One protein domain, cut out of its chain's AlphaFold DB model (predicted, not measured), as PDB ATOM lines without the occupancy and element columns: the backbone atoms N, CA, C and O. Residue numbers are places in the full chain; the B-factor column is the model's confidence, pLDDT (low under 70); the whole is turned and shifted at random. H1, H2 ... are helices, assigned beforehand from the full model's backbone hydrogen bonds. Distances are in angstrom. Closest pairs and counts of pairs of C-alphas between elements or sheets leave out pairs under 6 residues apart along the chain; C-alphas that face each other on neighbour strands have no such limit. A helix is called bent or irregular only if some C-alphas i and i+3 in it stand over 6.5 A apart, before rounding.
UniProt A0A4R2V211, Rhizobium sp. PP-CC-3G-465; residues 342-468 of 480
ATOM      1  N   ALA A 342     236.068 158.550 308.134       96.50
ATOM      2  CA  ALA A 342     235.153 159.669 307.918       96.50
ATOM      3  C   ALA A 342     235.419 160.381 306.580       96.50
ATOM      4  O   ALA A 342     234.495 160.612 305.791       96.50
ATOM      5  N   GLY A 343     236.682 160.698 306.303       95.25
ATOM      6  CA  GLY A 343     237.131 161.315 305.064       95.25
ATOM      7  C   GLY A 343     236.873 160.417 303.861       95.25
ATOM      8  O   GLY A 343     236.356 160.887 302.843       95.25
ATOM      9  N   PHE A 344     237.139 159.112 303.984       95.81
ATOM     10  CA  PHE A 344     236.895 158.184 302.884       95.81
ATOM     11  C   PHE A 344     235.397 157.961 302.613       95.81
ATOM     12  O   PHE A 344     234.990 157.930 301.454       95.81
ATOM     13  N   LEU A 345     234.539 157.923 303.639       97.44
ATOM     14  CA  LEU A 345     233.078 157.892 303.463       97.44
ATOM     15  C   LEU A 345     232.566 159.116 302.695       97.44
ATOM     16  O   LEU A 345     231.775 158.975 301.762       97.44
ATOM     17  N   LYS A 346     233.047 160.317 303.040       97.00
ATOM     18  CA  LYS A 346     232.700 161.554 302.321       97.00
ATOM     19  C   LYS A 346     233.127 161.489 300.851       97.00
ATOM     20  O   LYS A 346     232.390 161.945 299.970       97.00
ATOM     21  N   ARG A 347     234.299 160.906 300.579       95.94
ATOM     22  CA  ARG A 347     234.803 160.667 299.220       95.94
ATOM     23  C   ARG A 347     233.893 159.708 298.450       95.94
ATOM     24  O   ARG A 347     233.517 160.025 297.331       95.94
ATOM     25  N   GLN A 348     233.466 158.602 299.062       96.94
ATOM     26  CA  GLN A 348     232.535 157.652 298.443       96.94
ATOM     27  C   GLN A 348     231.187 158.306 298.106       96.94
ATOM     28  O   GLN A 348     230.727 158.195 296.973       96.94
ATOM     29  N   VAL A 349     230.591 159.071 299.028       97.50
ATOM     30  CA  VAL A 349     229.354 159.832 298.751       97.50
ATOM     31  C   VAL A 349     229.550 160.801 297.575       97.50
ATOM     32  O   VAL A 349     228.690 160.894 296.701       97.50
ATOM     33  N   SER A 350     230.701 161.482 297.515       97.50
ATOM     34  CA  SER A 350     231.052 162.376 296.401       97.50
ATOM     35  C   SER A 350     231.115 161.630 295.066       97.50
ATOM     36  O   SER A 350     230.502 162.081 294.100       97.50
ATOM     37  N   CYS A 351     231.748 160.450 295.034       96.62
ATOM     38  CA  CYS A 351     231.731 159.577 293.860       96.62
ATOM     39  C   CYS A 351     230.294 159.220 293.452       96.62
ATOM     40  O   CYS A 351     229.980 159.235 292.268       96.62
ATOM     41  N   GLY A 352     229.404 158.938 294.410       96.75
ATOM     42  CA  GLY A 352     227.990 158.654 294.148       96.75
ATOM     43  C   GLY A 352     227.265 159.812 293.458       96.75
ATOM     44  O   GLY A 352     226.570 159.609 292.462       96.75
ATOM     45  N   HIS A 353     227.485 161.044 293.926       97.50
ATOM     46  CA  HIS A 353     226.974 162.241 293.253       97.50
ATOM     47  C   HIS A 353     227.539 162.386 291.834       97.50
ATOM     48  O   HIS A 353     226.804 162.707 290.902       97.50
ATOM     49  N   MET A 354     228.837 162.130 291.647       97.25
ATOM     50  CA  MET A 354     229.473 162.208 290.330       97.25
ATOM     51  C   MET A 354     229.048 161.070 289.391       97.25
ATOM     52  O   MET A 354     229.033 161.268 288.178       97.25
ATOM     53  N   MET A 355     228.600 159.923 289.910       96.62
ATOM     54  CA  MET A 355     227.991 158.863 289.098       96.62
ATOM     55  C   MET A 355     226.680 159.332 288.445       96.62
ATOM     56  O   MET A 355     226.422 159.010 287.286       96.62
ATOM     57  N   ASP A 356     225.866 160.129 289.145       96.31
ATOM     58  CA  ASP A 356     224.656 160.730 288.561       96.31
ATOM     59  C   ASP A 356     225.005 161.674 287.400       96.31
ATOM     60  O   ASP A 356     224.380 161.622 286.338       96.31
ATOM     61  N   VAL A 357     226.056 162.485 287.565       97.56
ATOM     62  CA  VAL A 357     226.593 163.334 286.490       97.56
ATOM     63  C   VAL A 357     227.062 162.481 285.313       97.56
ATOM     64  O   VAL A 357     226.681 162.764 284.176       97.56
ATOM     65  N   LEU A 358     227.815 161.405 285.568       97.56
ATOM     66  CA  LEU A 358     228.264 160.483 284.527       97.56
ATOM     67  C   LEU A 358     227.080 159.917 283.736       97.56
ATOM     68  O   LEU A 358     227.114 159.967 282.514       97.56
ATOM     69  N   PHE A 359     226.020 159.433 284.389       95.94
ATOM     70  CA  PHE A 359     224.851 158.880 283.691       95.94
ATOM     71  C   PHE A 359     224.034 159.922 282.933       95.94
ATOM     72  O   PHE A 359     223.391 159.586 281.942       95.94
ATOM     73  N   LYS A 360     224.055 161.187 283.359       96.00
ATOM     74  CA  LYS A 360     223.449 162.282 282.590       96.00
ATOM     75  C   LYS A 360     224.225 162.586 281.309       96.00
ATOM     76  O   LYS A 360     223.615 162.998 280.326       96.00
ATOM     77  N   ILE A 361     225.548 162.408 281.318       97.00
ATOM     78  CA  ILE A 361     226.409 162.610 280.141       97.00
ATOM     79  C   ILE A 361     226.396 161.367 279.236       97.00
ATOM     80  O   ILE A 361     226.256 161.506 278.023       97.00
ATOM     81  N   HIS A 362     226.482 160.175 279.832       96.69
ATOM     82  CA  HIS A 362     226.604 158.866 279.178       96.69
ATOM     83  C   HIS A 362     225.541 157.876 279.706       96.69
ATOM     84  O   HIS A 362     225.860 156.971 280.492       96.69
ATOM     85  N   PRO A 363     224.254 158.027 279.330       95.19
ATOM     86  CA  PRO A 363     223.169 157.175 279.829       95.19
ATOM     87  C   PRO A 363     223.357 155.682 279.541       95.19
ATOM     88  O   PRO A 363     222.853 154.836 280.281       95.19
ATOM     89  N   GLU A 364     224.098 155.336 278.487       94.44
ATOM     90  CA  GLU A 364     224.385 153.957 278.098       94.44
ATOM     91  C   GLU A 364     225.238 153.199 279.127       94.44
ATOM     92  O   GLU A 364     225.206 151.969 279.168       94.44
ATOM     93  N   LEU A 365     225.964 153.913 279.996       93.31
ATOM     94  CA  LEU A 365     226.790 153.311 281.044       93.31
ATOM     95  C   LEU A 365     225.987 152.851 282.267       93.31
ATOM     96  O   LEU A 365     226.511 152.096 283.090       93.31
ATOM     97  N   LYS A 366     224.719 153.261 282.387       90.75
ATOM     98  CA  LYS A 366     223.892 153.026 283.579       90.75
ATOM     99  C   LYS A 366     223.798 151.550 283.960       90.75
ATOM    100  O   LYS A 366     224.082 151.188 285.098       90.75
ATOM    101  N   ASN A 367     223.465 150.689 283.000       88.44
ATOM    102  CA  ASN A 367     223.319 149.253 283.254       88.44
ATOM    103  C   ASN A 367     224.661 148.581 283.569       88.44
ATOM    104  O   ASN A 367     224.716 147.688 284.411       88.44
ATOM    105  N   ALA A 368     225.737 149.017 282.909       88.00
ATOM    106  CA  ALA A 368     227.067 148.448 283.100       88.00
ATOM    107  C   ALA A 368     227.634 148.760 284.494       88.00
ATOM    108  O   ALA A 368     228.281 147.901 285.086       88.00
ATOM    109  N   LEU A 369     227.376 149.963 285.022       87.94
ATOM    110  CA  LEU A 369     227.940 150.418 286.296       87.94
ATOM    111  C   LEU A 369     227.039 150.154 287.512       87.94
ATOM    112  O   LEU A 369     227.562 149.884 288.589       87.94
ATOM    113  N   LEU A 370     225.707 150.189 287.371       88.31
ATOM    114  CA  LEU A 370     224.790 149.821 288.465       88.31
ATOM    115  C   LEU A 370     224.587 148.306 288.592       88.31
ATOM    116  O   LEU A 370     224.183 147.819 289.646       88.31
ATOM    117  N   GLY A 371     224.823 147.567 287.508       87.38
ATOM    118  CA  GLY A 371     224.368 146.191 287.368       87.38
ATOM    119  C   GLY A 371     222.863 146.102 287.062       87.38
ATOM    120  O   GLY A 371     222.101 147.039 287.323       87.38
ATOM    121  N   PRO A 372     222.407 144.965 286.507       84.62
ATOM    122  CA  PRO A 372     221.043 144.822 285.997       84.62
ATOM    123  C   PRO A 372     219.979 144.972 287.092       84.62
ATOM    124  O   PRO A 372     219.001 145.682 286.894       84.62
ATOM    125  N   ALA A 373     220.198 144.393 288.279       87.50
ATOM    126  CA  ALA A 373     219.211 144.413 289.361       87.50
ATOM    127  C   ALA A 373     218.869 145.839 289.834       87.50
ATOM    128  O   ALA A 373     217.697 146.211 289.900       87.50
ATOM    129  N   LEU A 374     219.881 146.659 290.132       88.44
ATOM    130  CA  LEU A 374     219.668 148.044 290.557       88.44
ATOM    131  C   LEU A 374     219.150 148.923 289.419       88.44
ATOM    132  O   LEU A 374     218.300 149.783 289.658       88.44
ATOM    133  N   ALA A 375     219.628 148.712 288.191       88.62
ATOM    134  CA  ALA A 375     219.141 149.450 287.033       88.62
ATOM    135  C   ALA A 375     217.643 149.205 286.777       88.62
ATOM    136  O   ALA A 375     216.903 150.165 286.541       88.62
ATOM    137  N   ASP A 376     217.191 147.955 286.903       89.44
ATOM    138  CA  ASP A 376     215.784 147.570 286.766       89.44
ATOM    139  C   ASP A 376     214.929 148.171 287.887       89.44
ATOM    140  O   ASP A 376     213.898 148.791 287.614       89.44
ATOM    141  N   ILE A 377     215.386 148.073 289.144       89.62
ATOM    142  CA  ILE A 377     214.702 148.679 290.299       89.62
ATOM    143  C   ILE A 377     214.507 150.181 290.083       89.62
ATOM    144  O   ILE A 377     213.407 150.700 290.275       89.62
ATOM    145  N   LEU A 378     215.560 150.888 289.667       88.88
ATOM    146  CA  LEU A 378     215.533 152.341 289.492       88.88
ATOM    147  C   LEU A 378     214.742 152.800 288.264       88.88
ATOM    148  O   LEU A 378     214.369 153.969 288.186       88.88
ATOM    149  N   SER A 379     214.470 151.896 287.326       87.75
ATOM    150  CA  SER A 379     213.653 152.163 286.138       87.75
ATOM    151  C   SER A 379     212.180 151.776 286.331       87.75
ATOM    152  O   SER A 379     211.355 152.057 285.462       87.75
ATOM    153  N   ALA A 380     211.828 151.154 287.462       86.00
ATOM    154  CA  ALA A 380     210.465 150.726 287.756       86.00
ATOM    155  C   ALA A 380     209.491 151.923 287.848       86.00
ATOM    156  O   ALA A 380     209.859 152.986 288.353       86.00
ATOM    157  N   PRO A 381     208.229 151.781 287.399       81.81
ATOM    158  CA  PRO A 381     207.245 152.861 287.446       81.81
ATOM    159  C   PRO A 381     206.948 153.323 288.882       81.81
ATOM    160  O   PRO A 381     207.032 152.548 289.835       81.81
ATOM    161  N   ARG A 382     206.571 154.599 289.037       74.75
ATOM    162  CA  ARG A 382     206.238 155.195 290.344       74.75
ATOM    163  C   ARG A 382     205.044 154.481 290.990       74.75
ATOM    164  O   ARG A 382     204.026 154.272 290.332       74.75
ATOM    165  N   SER A 383     205.119 154.213 292.295       68.38
ATOM    166  CA  SER A 383     204.018 153.631 293.072       68.38
ATOM    167  C   SER A 383     203.868 154.285 294.455       68.38
ATOM    168  O   SER A 383     204.757 154.143 295.286       68.38
ATOM    169  N   GLY A 384     202.721 154.927 294.725       62.66
ATOM    170  CA  GLY A 384     202.235 155.314 296.066       62.66
ATOM    171  C   GLY A 384     203.050 156.347 296.876       62.66
ATOM    172  O   GLY A 384     204.255 156.498 296.719       62.66
ATOM    173  N   SER A 385     202.387 157.067 297.791       59.31
ATOM    174  CA  SER A 385     203.001 158.115 298.633       59.31
ATOM    175  C   SER A 385     203.692 157.602 299.907       59.31
ATOM    176  O   SER A 385     204.543 158.302 300.449       59.31
ATOM    177  N   GLU A 386     203.379 156.388 300.382       60.34
ATOM    178  CA  GLU A 386     204.014 155.771 301.570       60.34
ATOM    179  C   GLU A 386     205.525 155.541 301.395       60.34
ATOM    180  O   GLU A 386     206.274 155.486 302.370       60.34
ATOM    181  N   ALA A 387     205.996 155.467 300.148       61.97
ATOM    182  CA  ALA A 387     207.389 155.201 299.824       61.97
ATOM    183  C   ALA A 387     208.364 156.308 300.266       61.97
ATOM    184  O   ALA A 387     209.496 156.008 300.623       61.97
ATOM    185  N   LEU A 388     207.958 157.582 300.288       63.53
ATOM    186  CA  LEU A 388     208.892 158.671 300.611       63.53
ATOM    187  C   LEU A 388     209.371 158.630 302.074       63.53
ATOM    188  O   LEU A 388     210.564 158.773 302.334       63.53
ATOM    189  N   LEU A 389     208.457 158.390 303.019       63.38
ATOM    190  CA  LEU A 389     208.792 158.253 304.444       63.38
ATOM    191  C   LEU A 389     209.705 157.040 304.682       63.38
ATOM    192  O   LEU A 389     210.656 157.110 305.457       63.38
ATOM    193  N   LEU A 390     209.460 155.941 303.963       72.25
ATOM    194  CA  LEU A 390     210.287 154.738 304.032       72.25
ATOM    195  C   LEU A 390     211.704 154.974 303.487       72.25
ATOM    196  O   LEU A 390     212.664 154.538 304.120       72.25
ATOM    197  N   ALA A 391     211.860 155.695 302.372       69.56
ATOM    198  CA  ALA A 391     213.176 156.065 301.845       69.56
ATOM    199  C   ALA A 391     213.994 156.881 302.862       69.56
ATOM    200  O   ALA A 391     215.168 156.587 303.091       69.56
ATOM    201  N   GLN A 392     213.365 157.854 303.531       75.25
ATOM    202  CA  GLN A 392     214.016 158.654 304.577       75.25
ATOM    203  C   GLN A 392     214.449 157.804 305.780       75.25
ATOM    204  O   GLN A 392     215.541 158.002 306.319       75.25
ATOM    205  N   HIS A 393     213.639 156.816 306.175       84.00
ATOM    206  CA  HIS A 393     214.023 155.871 307.224       84.00
ATOM    207  C   HIS A 393     215.255 155.049 306.830       84.00
ATOM    208  O   HIS A 393     216.175 154.916 307.634       84.00
ATOM    209  N   TYR A 394     215.318 154.537 305.597       88.12
ATOM    210  CA  TYR A 394     216.478 153.770 305.142       88.12
ATOM    211  C   TYR A 394     217.749 154.616 305.048       88.12
ATOM    212  O   TYR A 394     218.794 154.175 305.517       88.12
ATOM    213  N   SER A 395     217.661 155.842 304.526       85.31
ATOM    214  CA  SER A 395     218.798 156.770 304.522       85.31
ATOM    215  C   SER A 395     219.305 157.038 305.948       85.31
ATOM    216  O   SER A 395     220.505 156.983 306.200       85.31
ATOM    217  N   THR A 396     218.401 157.185 306.925       89.94
ATOM    218  CA  THR A 396     218.780 157.340 308.344       89.94
ATOM    219  C   THR A 396     219.514 156.107 308.891       89.94
ATOM    220  O   THR A 396     220.473 156.245 309.651       89.94
ATOM    221  N   VAL A 397     219.111 154.894 308.493       93.31
ATOM    222  CA  VAL A 397     219.828 153.654 308.853       93.31
ATOM    223  C   VAL A 397     221.241 153.653 308.267       93.31
ATOM    224  O   VAL A 397     222.191 153.324 308.976       93.31
ATOM    225  N   VAL A 398     221.395 154.056 307.003       94.81
ATOM    226  CA  VAL A 398     222.704 154.167 306.343       94.81
ATOM    227  C   VAL A 398     223.605 155.163 307.080       94.81
ATOM    228  O   VAL A 398     224.753 154.835 307.377       94.81
ATOM    229  N   GLU A 399     223.090 156.335 307.461       95.38
ATOM    230  CA  GLU A 399     223.837 157.314 308.266       95.38
ATOM    231  C   GLU A 399     224.241 156.769 309.645       95.38
ATOM    232  O   GLU A 399     225.352 157.022 310.121       95.38
ATOM    233  N   GLY A 400     223.385 155.954 310.269       96.62
ATOM    234  CA  GLY A 400     223.720 155.227 311.493       96.62
ATOM    235  C   GLY A 400     224.902 154.268 311.307       96.62
ATOM    236  O   GLY A 400     225.824 154.263 312.122       96.62
ATOM    237  N   LEU A 401     224.925 153.505 310.207       95.94
ATOM    238  CA  LEU A 401     226.026 152.587 309.879       95.94
ATOM    239  C   LEU A 401     227.335 153.334 309.582       95.94
ATOM    240  O   LEU A 401     228.393 152.936 310.075       95.94
ATOM    241  N   LYS A 402     227.275 154.444 308.836       96.94
ATOM    242  CA  LYS A 402     228.432 155.324 308.595       96.94
ATOM    243  C   LYS A 402     228.989 155.873 309.908       96.94
ATOM    244  O   LYS A 402     230.194 155.819 310.145       96.94
ATOM    245  N   SER A 403     228.108 156.351 310.786       96.56
ATOM    246  CA  SER A 403     228.481 156.864 312.109       96.56
ATOM    247  C   SER A 403     229.137 155.784 312.969       96.56
ATOM    248  O   SER A 403     230.139 156.047 313.630       96.56
ATOM    249  N   TRP A 404     228.622 154.553 312.922       94.50
ATOM    250  CA  TRP A 404     229.225 153.421 313.619       94.50
ATOM    251  C   TRP A 404     230.638 153.114 313.104       94.50
ATOM    252  O   TRP A 404     231.544 152.939 313.915       94.50
ATOM    253  N   ALA A 405     230.865 153.157 311.787       94.31
ATOM    254  CA  ALA A 405     232.198 152.975 311.210       94.31
ATOM    255  C   ALA A 405     233.206 154.027 311.695       94.31
ATOM    256  O   ALA A 405     234.333 153.688 312.051       94.31
ATOM    257  N   ILE A 406     232.780 155.289 311.795       95.12
ATOM    258  CA  ILE A 406     233.604 156.381 312.335       95.12
ATOM    259  C   ILE A 406     233.923 156.153 313.821       95.12
ATOM    260  O   ILE A 406     235.034 156.431 314.270       95.12
ATOM    261  N   ILE A 407     232.962 155.649 314.601       93.12
ATOM    262  CA  ILE A 407     233.174 155.332 316.020       93.12
ATOM    263  C   ILE A 407     234.185 154.189 316.174       93.12
ATOM    264  O   ILE A 407     235.061 154.278 317.035       93.12
ATOM    265  N   ILE A 408     234.097 153.142 315.347       89.62
ATOM    266  CA  ILE A 408     235.048 152.019 315.370       89.62
ATOM    267  C   ILE A 408     236.471 152.511 315.083       89.62
ATOM    268  O   ILE A 408     237.377 152.200 315.856       89.62
ATOM    269  N   ASP A 409     236.643 153.319 314.033       90.56
ATOM    270  CA  ASP A 409     237.928 153.924 313.654       90.56
ATOM    271  C   ASP A 409     238.562 154.697 314.821       90.56
ATOM    272  O   ASP A 409     239.723 154.488 315.168       90.56
ATOM    273  N   LYS A 410     237.763 155.524 315.509       87.81
ATOM    274  CA  LYS A 410     238.250 156.401 316.585       87.81
ATOM    275  C   LYS A 410     238.468 155.716 317.933       87.81
ATOM    276  O   LYS A 410     239.282 156.202 318.717       87.81
ATOM    277  N   HIS A 411     237.716 154.662 318.246       84.06
ATOM    278  CA  HIS A 411     237.629 154.152 319.623       84.06
ATOM    279  C   HIS A 411     237.925 152.663 319.794       84.06
ATOM    280  O   HIS A 411     238.244 152.255 320.909       84.06
ATOM    281  N   TYR A 412     237.829 151.853 318.739       72.38
ATOM    282  CA  TYR A 412     237.860 150.389 318.866       72.38
ATOM    283  C   TYR A 412     238.974 149.710 318.059       72.38
ATOM    284  O   TYR A 412     239.112 148.493 318.136       72.38
ATOM    285  N   GLY A 413     239.803 150.482 317.348       77.56
ATOM    286  CA  GLY A 413     240.993 149.986 316.656       77.56
ATOM    287  C   GLY A 413     240.652 149.085 315.469       77.56
ATOM    288  O   GLY A 413     240.517 147.865 315.605       77.56
ATOM    289  N   LEU A 414     240.545 149.683 314.282       83.19
ATOM    290  CA  LEU A 414     240.334 148.944 313.037       83.19
ATOM    291  C   LEU A 414     241.475 147.960 312.742       83.19
ATOM    292  O   LEU A 414     242.614 148.151 313.159       83.19
ATOM    293  N   GLY A 415     241.146 146.878 312.032       80.62
ATOM    294  CA  GLY A 415     242.081 145.792 311.710       80.62
ATOM    295  C   GLY A 415     242.331 144.763 312.815       80.62
ATOM    296  O   GLY A 415     242.979 143.758 312.558       80.62
ATOM    297  N   SER A 416     241.783 144.957 314.020       78.75
ATOM    298  CA  SER A 416     241.904 143.978 315.114       78.75
ATOM    299  C   SER A 416     240.995 142.744 314.990       78.75
ATOM    300  O   SER A 416     241.210 141.764 315.699       78.75
ATOM    301  N   GLN A 417     239.987 142.776 314.114       79.56
ATOM    302  CA  GLN A 417     239.020 141.696 313.905       79.56
ATOM    303  C   GLN A 417     238.836 141.445 312.408       79.56
ATOM    304  O   GLN A 417     238.866 142.387 311.612       79.56
ATOM    305  N   ASN A 418     238.614 140.185 312.030       74.88
ATOM    306  CA  ASN A 418     238.534 139.773 310.624       74.88
ATOM    307  C   ASN A 418     237.381 140.468 309.887       74.88
ATOM    308  O   ASN A 418     237.537 140.885 308.742       74.88
ATOM    309  N   TRP A 419     236.252 140.684 310.569       83.19
ATOM    310  CA  TRP A 419     235.087 141.348 309.985       83.19
ATOM    311  C   TRP A 419     235.298 142.838 309.673       83.19
ATOM    312  O   TRP A 419     234.514 143.413 308.919       83.19
ATOM    313  N   HIS A 420     236.336 143.490 310.216       86.56
ATOM    314  CA  HIS A 420     236.571 144.919 309.980       86.56
ATOM    315  C   HIS A 420     236.794 145.236 308.495       86.56
ATOM    316  O   HIS A 420     236.300 146.255 308.014       86.56
ATOM    317  N   ALA A 421     237.502 144.373 307.758       84.81
ATOM    318  CA  ALA A 421     237.729 144.560 306.323       84.81
ATOM    319  C   ALA A 421     236.415 144.464 305.534       84.81
ATOM    320  O   ALA A 421     236.101 145.346 304.732       84.81
ATOM    321  N   ASP A 422     235.620 143.426 305.807       86.00
ATOM    322  CA  ASP A 422     234.322 143.202 305.165       86.00
ATOM    323  C   ASP A 422     233.354 144.352 305.436       86.00
ATOM    324  O   ASP A 422     232.701 144.855 304.518       86.00
ATOM    325  N   PHE A 423     233.313 144.819 306.683       91.62
ATOM    326  CA  PHE A 423     232.480 145.940 307.085       91.62
ATOM    327  C   PHE A 423     232.876 147.239 306.397       91.62
ATOM    328  O   PHE A 423     232.004 147.908 305.844       91.62
ATOM    329  N   LEU A 424     234.170 147.582 306.372       91.00
ATOM    330  CA  LEU A 424     234.635 148.777 305.669       91.00
ATOM    331  C   LEU A 424     234.351 148.695 304.164       91.00
ATOM    332  O   LEU A 424     233.841 149.649 303.579       91.00
ATOM    333  N   ASN A 425     234.587 147.541 303.537       90.00
ATOM    334  CA  ASN A 425     234.259 147.334 302.128       90.00
ATOM    335  C   ASN A 425     232.759 147.525 301.856       90.00
ATOM    336  O   ASN A 425     232.381 148.224 300.911       90.00
ATOM    337  N   ALA A 426     231.904 146.935 302.694       92.88
ATOM    338  CA  ALA A 426     230.459 147.028 302.555       92.88
ATOM    339  C   ALA A 426     229.945 148.455 302.809       92.88
ATOM    340  O   ALA A 426     229.117 148.945 302.041       92.88
ATOM    341  N   ILE A 427     230.444 149.152 303.838       96.12
ATOM    342  CA  ILE A 427     229.981 150.508 304.165       96.12
ATOM    343  C   ILE A 427     230.489 151.548 303.166       96.12
ATOM    344  O   ILE A 427     229.751 152.477 302.851       96.12
ATOM    345  N   PHE A 428     231.693 151.388 302.603       95.56
ATOM    346  CA  PHE A 428     232.183 152.259 301.531       95.56
ATOM    347  C   PHE A 428     231.350 152.108 300.260       95.56
ATOM    348  O   PHE A 428     230.934 153.116 299.690       95.56
ATOM    349  N   GLN A 429     231.014 150.875 299.865       93.50
ATOM    350  CA  GLN A 429     230.107 150.640 298.739       93.50
ATOM    351  C   GLN A 429     228.705 151.207 299.005       93.50
ATOM    352  O   GLN A 429     228.107 151.824 298.123       93.50
ATOM    353  N   LEU A 430     228.181 151.020 300.220       95.56
ATOM    354  CA  LEU A 430     226.875 151.545 300.608       95.56
ATOM    355  C   LEU A 430     226.864 153.079 300.603       95.56
ATOM    356  O   LEU A 430     225.932 153.664 300.067       95.56
ATOM    357  N   ALA A 431     227.905 153.730 301.126       96.94
ATOM    358  CA  ALA A 431     228.053 155.186 301.111       96.94
ATOM    359  C   ALA A 431     228.154 155.749 299.686       96.94
ATOM    360  O   ALA A 431     227.568 156.788 299.385       96.94
ATOM    361  N   TYR A 432     228.862 155.043 298.806       95.69
ATOM    362  CA  TYR A 432     228.951 155.371 297.390       95.69
ATOM    363  C   TYR A 432     227.588 155.326 296.695       95.69
ATOM    364  O   TYR A 432     227.182 156.293 296.052       95.69
ATOM    365  N   MET A 433     226.843 154.235 296.873       95.38
ATOM    366  CA  MET A 433     225.500 154.109 296.305       95.38
ATOM    367  C   MET A 433     224.500 155.084 296.924       95.38
ATOM    368  O   MET A 433     223.650 155.621 296.219       95.38
ATOM    369  N   ASP A 434     224.605 155.336 298.224       95.50
ATOM    370  CA  ASP A 434     223.748 156.275 298.936       95.50
ATOM    371  C   ASP A 434     223.883 157.701 298.384       95.50
ATOM    372  O   ASP A 434     222.865 158.333 298.113       95.50
ATOM    373  N   GLY A 435     225.107 158.160 298.085       95.62
ATOM    374  CA  GLY A 435     225.315 159.447 297.411       95.62
ATOM    375  C   GLY A 435     224.545 159.546 296.090       95.62
ATOM    376  O   GLY A 435     223.856 160.530 295.836       95.62
ATOM    377  N   TYR A 436     224.565 158.496 295.269       95.69
ATOM    378  CA  TYR A 436     223.775 158.472 294.036       95.69
ATOM    379  C   TYR A 436     222.261 158.451 294.299       95.69
ATOM    380  O   TYR A 436     221.511 159.215 293.685       95.69
ATOM    381  N   LEU A 437     221.799 157.596 295.218       93.69
ATOM    382  CA  LEU A 437     220.378 157.432 295.520       93.69
ATOM    383  C   LEU A 437     219.751 158.685 296.124       93.69
ATOM    384  O   LEU A 437     218.594 158.957 295.809       93.69
ATOM    385  N   MET A 438     220.478 159.472 296.921       92.19
ATOM    386  CA  MET A 438     219.989 160.745 297.471       92.19
ATOM    387  C   MET A 438     219.531 161.727 296.382       92.19
ATOM    388  O   MET A 438     218.639 162.538 296.627       92.19
ATOM    389  N   LEU A 439     220.082 161.623 295.168       92.50
ATOM    390  CA  LEU A 439     219.700 162.455 294.025       92.50
ATOM    391  C   LEU A 439     218.472 161.913 293.264       92.50
ATOM    392  O   LEU A 439     217.805 162.672 292.560       92.50
ATOM    393  N   GLN A 440     218.107 160.638 293.443       90.12
ATOM    394  CA  GLN A 440     217.004 159.968 292.729       90.12
ATOM    395  C   GLN A 440     215.626 160.229 293.370       90.12
ATOM    396  O   GLN A 440     214.839 159.316 293.624       90.12
ATOM    397  N   THR A 441     215.317 161.498 293.640       83.56
ATOM    398  CA  THR A 441     214.109 161.916 294.383       83.56
ATOM    399  C   THR A 441     212.816 161.855 293.567       83.56
ATOM    400  O   THR A 441     211.720 161.859 294.126       83.56
ATOM    401  N   GLU A 442     212.919 161.751 292.241       85.00
ATOM    402  CA  GLU A 442     211.760 161.715 291.352       85.00
ATOM    403  C   GLU A 442     210.927 160.433 291.490       85.00
ATOM    404  O   GLU A 442     209.747 160.433 291.142       85.00
ATOM    405  N   ASN A 443     211.499 159.335 291.994       85.69
ATOM    406  CA  ASN A 443     210.796 158.062 292.163       85.69
ATOM    407  C   ASN A 443     211.055 157.447 293.553       85.69
ATOM    408  O   ASN A 443     211.825 156.490 293.675       85.69
ATOM    409  N   PRO A 444     210.384 157.951 294.610       85.06
ATOM    410  CA  PRO A 444     210.619 157.503 295.985       85.06
ATOM    411  C   PRO A 444     210.375 156.002 296.212       85.06
ATOM    412  O   PRO A 444     211.029 155.384 297.050       85.06
ATOM    413  N   SER A 445     209.468 155.377 295.452       85.12
ATOM    414  CA  SER A 445     209.232 153.924 295.488       85.12
ATOM    415  C   SER A 445     210.408 153.108 294.972       85.12
ATOM    416  O   SER A 445     210.814 152.134 295.615       85.12
ATOM    417  N   ALA A 446     210.987 153.517 293.843       88.44
ATOM    418  CA  ALA A 446     212.175 152.873 293.299       88.44
ATOM    419  C   ALA A 446     213.381 153.101 294.219       88.44
ATOM    420  O   ALA A 446     214.092 152.156 294.544       88.44
ATOM    421  N   GLN A 447     213.541 154.327 294.727       90.06
ATOM    422  CA  GLN A 447     214.586 154.688 295.684       90.06
ATOM    423  C   GLN A 447     214.510 153.833 296.963       90.06
ATOM    424  O   GLN A 447     215.509 153.263 297.391       90.06
ATOM    425  N   THR A 448     213.314 153.661 297.538       89.25
ATOM    426  CA  THR A 448     213.077 152.794 298.710       89.25
ATOM    427  C   THR A 448     213.472 151.346 298.437       89.25
ATOM    428  O   THR A 448     214.099 150.688 299.266       89.25
ATOM    429  N   THR A 449     213.092 150.831 297.268       90.50
ATOM    430  CA  THR A 449     213.389 149.449 296.875       90.50
ATOM    431  C   THR A 449     214.887 149.256 296.643       90.50
ATOM    432  O   THR A 449     215.435 148.238 297.063       90.50
ATOM    433  N   ALA A 450     215.561 150.256 296.069       92.56
ATOM    434  CA  ALA A 450     217.009 150.258 295.898       92.56
ATOM    435  C   ALA A 450     217.732 150.264 297.251       92.56
ATOM    436  O   ALA A 450     218.611 149.435 297.468       92.56
ATOM    437  N   TYR A 451     217.315 151.107 298.202       93.50
ATOM    438  CA  TYR A 451     217.870 151.088 299.558       93.50
ATOM    439  C   TYR A 451     217.695 149.737 300.251       93.50
ATOM    440  O   TYR A 451     218.635 149.237 300.866       93.50
ATOM    441  N   ARG A 452     216.515 149.116 300.135       91.38
ATOM    442  CA  ARG A 452     216.279 147.778 300.693       91.38
ATOM    443  C   ARG A 452     217.224 146.743 300.086       91.38
ATOM    444  O   ARG A 452     217.780 145.942 300.826       91.38
ATOM    445  N   HIS A 453     217.403 146.772 298.767       92.38
ATOM    446  CA  HIS A 453     218.330 145.885 298.071       92.38
ATOM    447  C   HIS A 453     219.774 146.086 298.552       92.38
ATOM    448  O   HIS A 453     220.428 145.124 298.932       92.38
ATOM    449  N   LEU A 454     220.240 147.335 298.648       93.00
ATOM    450  CA  LEU A 454     221.594 147.651 299.114       93.00
ATOM    451  C   LEU A 454     221.841 147.265 300.576       93.00
ATOM    452  O   LEU A 454     222.932 146.813 300.914       93.00
ATOM    453  N   LEU A 455     220.850 147.437 301.453       93.38
ATOM    454  CA  LEU A 455     220.960 147.023 302.854       93.38
ATOM    455  C   LEU A 455     220.946 145.498 303.005       93.38
ATOM    456  O   LEU A 455     221.611 144.972 303.895       93.38
ATOM    457  N   GLU A 456     220.238 144.782 302.134       91.38
ATOM    458  CA  GLU A 456     220.282 143.319 302.085       91.38
ATOM    459  C   GLU A 456     221.634 142.804 301.564       91.38
ATOM    460  O   GLU A 456     222.210 141.875 302.137       91.38
ATOM    461  N   ASP A 457     222.192 143.456 300.543       89.38
ATOM    462  CA  ASP A 457     223.548 143.197 300.052       89.38
ATOM    463  C   ASP A 457     224.597 143.467 301.139       89.38
ATOM    464  O   ASP A 457     225.489 142.646 301.371       89.38
ATOM    465  N   PHE A 458     224.470 144.593 301.847       91.81
ATOM    466  CA  PHE A 458     225.299 144.928 303.002       91.81
ATOM    467  C   PHE A 458     225.201 143.836 304.078       91.81
ATOM    468  O   PHE A 458     226.223 143.324 304.537       91.81
ATOM    469  N   ARG A 459     223.979 143.416 304.432       89.62
ATOM    470  CA  ARG A 459     223.728 142.345 305.407       89.62
ATOM    471  C   ARG A 459     224.361 141.028 304.977       89.62
ATOM    472  O   ARG A 459     224.951 140.353 305.810       89.62
ATOM    473  N   THR A 460     224.277 140.670 303.700       87.38
ATOM    474  CA  THR A 460     224.851 139.425 303.168       87.38
ATOM    475  C   THR A 460     226.378 139.450 303.214       87.38
ATOM    476  O   THR A 460     226.996 138.453 303.589       87.38
ATOM    477  N   ARG A 461     227.003 140.589 302.889       83.88
ATOM    478  CA  ARG A 461     228.458 140.770 303.020       83.88
ATOM    479  C   ARG A 461     228.909 140.638 304.474       83.88
ATOM    480  O   ARG A 461     229.859 139.913 304.736       83.88
ATOM    481  N   MET A 462     228.171 141.241 305.405       81.69
ATOM    482  CA  MET A 462     228.427 141.113 306.846       81.69
ATOM    483  C   MET A 462     228.144 139.701 307.389       81.69
ATOM    484  O   MET A 462     228.844 139.220 308.273       81.69
ATOM    485  N   GLY A 463     227.136 139.008 306.856       65.88
ATOM    486  CA  GLY A 463     226.758 137.655 307.275       65.88
ATOM    487  C   GLY A 463     227.837 136.608 306.993       65.88
ATOM    488  O   GLY A 463     227.989 135.673 307.775       65.88
ATOM    489  N   ARG A 464     228.647 136.808 305.942       57.09
ATOM    490  CA  ARG A 464     229.807 135.951 305.641       57.09
ATOM    491  C   ARG A 464     230.887 135.994 306.726       57.09
ATOM    492  O   ARG A 464     231.563 134.988 306.913       57.09
ATOM    493  N   SER A 465     231.036 137.105 307.451       51.56
ATOM    494  CA  SER A 465     232.016 137.204 308.539       51.56
ATOM    495  C   SER A 465     231.435 136.729 309.878       51.56
ATOM    496  O   SER A 465     232.133 136.071 310.646       51.56
ATOM    497  N   ILE A 466     230.147 136.981 310.147       43.84
ATOM    498  CA  ILE A 466     229.510 136.618 311.426       43.84
ATOM    499  C   ILE A 466     229.356 135.098 311.581       43.84
ATOM    500  O   ILE A 466     229.571 134.579 312.675       43.84
ATOM    501  N   GLU A 467     229.044 134.351 310.514       42.66
ATOM    502  CA  GLU A 467     228.969 132.879 310.592       42.66
ATOM    503  C   GLU A 467     230.328 132.238 310.929       42.66
ATOM    504  O   GLU A 467     230.366 131.207 311.599       42.66
ATOM    505  N   SER A 468     231.440 132.884 310.556       36.78
ATOM    506  CA  SER A 468     232.793 132.428 310.907       36.78
ATOM    507  C   SER A 468     233.192 132.710 312.364       36.78
ATOM    508  O   SER A 468     234.114 132.081 312.880       36.78
TER     509      SER A 468
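AT A GLANCE: This is residues 342 to 468 of the 480 residues of a protein of Rhizobium sp. PP-CC-3G-465 (UniProt A0A4R2V211). Four long helices, H1, H4, H5 and H6, make an up-and-down bundle, each running against the one before it; H5 is in the middle, H6 runs side by side with it, and H1 and H4 cross it at a slant. The short helices H2 and H3 follow H1 at one end, where H3 packs on residues 446 to 453 of H6. The printed part has 127 residues with six named helices, H1 to H6, and no named strand: all helix. It is compact, with a radius of gyration of the C-alphas of 15.2 A and spans of 44 by 31 by 24 A.

HOW THE PARTS SIT: H1, residues 342 to 361, touches H5, residues 419 to 439, at a steep tilt of 42 degrees; the closest C-alphas, of Gly 352 and Tyr 436, are 4.2 A apart. H2, residues 363 to 370, touches no helix and is irregular, with C-alphas 364 and 367 7.1 A apart. H3, residues 372 to 379, touches H6, residues 444 to 468; their closest C-alphas, of Leu 378 and Ala 446, are 5.1 A apart. H4, residues 386 to 411, forms a hairpin with H5, closest at the C-alphas of Lys 402 and Ile 427, 6.7 A. Residues 387 to 395 of H4 touch H6, closest at the C-alphas of Ala 391 and Thr 448, 4.5 A. H5 and H6 form a hairpin, opposite ways at a shallow tilt of 4 degrees, closest at the C-alphas of Trp 419 and Ser 465, 5.4 A. H1 and H6 are apart. Every O i to N i+4 pair is within hydrogen-bond range in H1 and H3, against 2 of 4 in H2, 21 of 22 in H4, 15 of 17 in H5 and 19 of 21 in H6.

IN THESE COORDINATES: H1 begins at C-alpha 342 (235.153, 159.669, 307.918) and is 29.3 A long. H4 is 38.2 A and H5 30.6 A. H6, 36.6 A with a kink of 25 degrees near residue 462, ends at C-alpha 468 (232.793, 132.428, 310.907).

THE WHOLE: The C-alphas farthest apart, of Gly 384 and Ser 416, are 45.4 A apart. The printed part has no cut and no long link. pLDDT is under 70 at residues 383 to 389, 391 and 463 to 468.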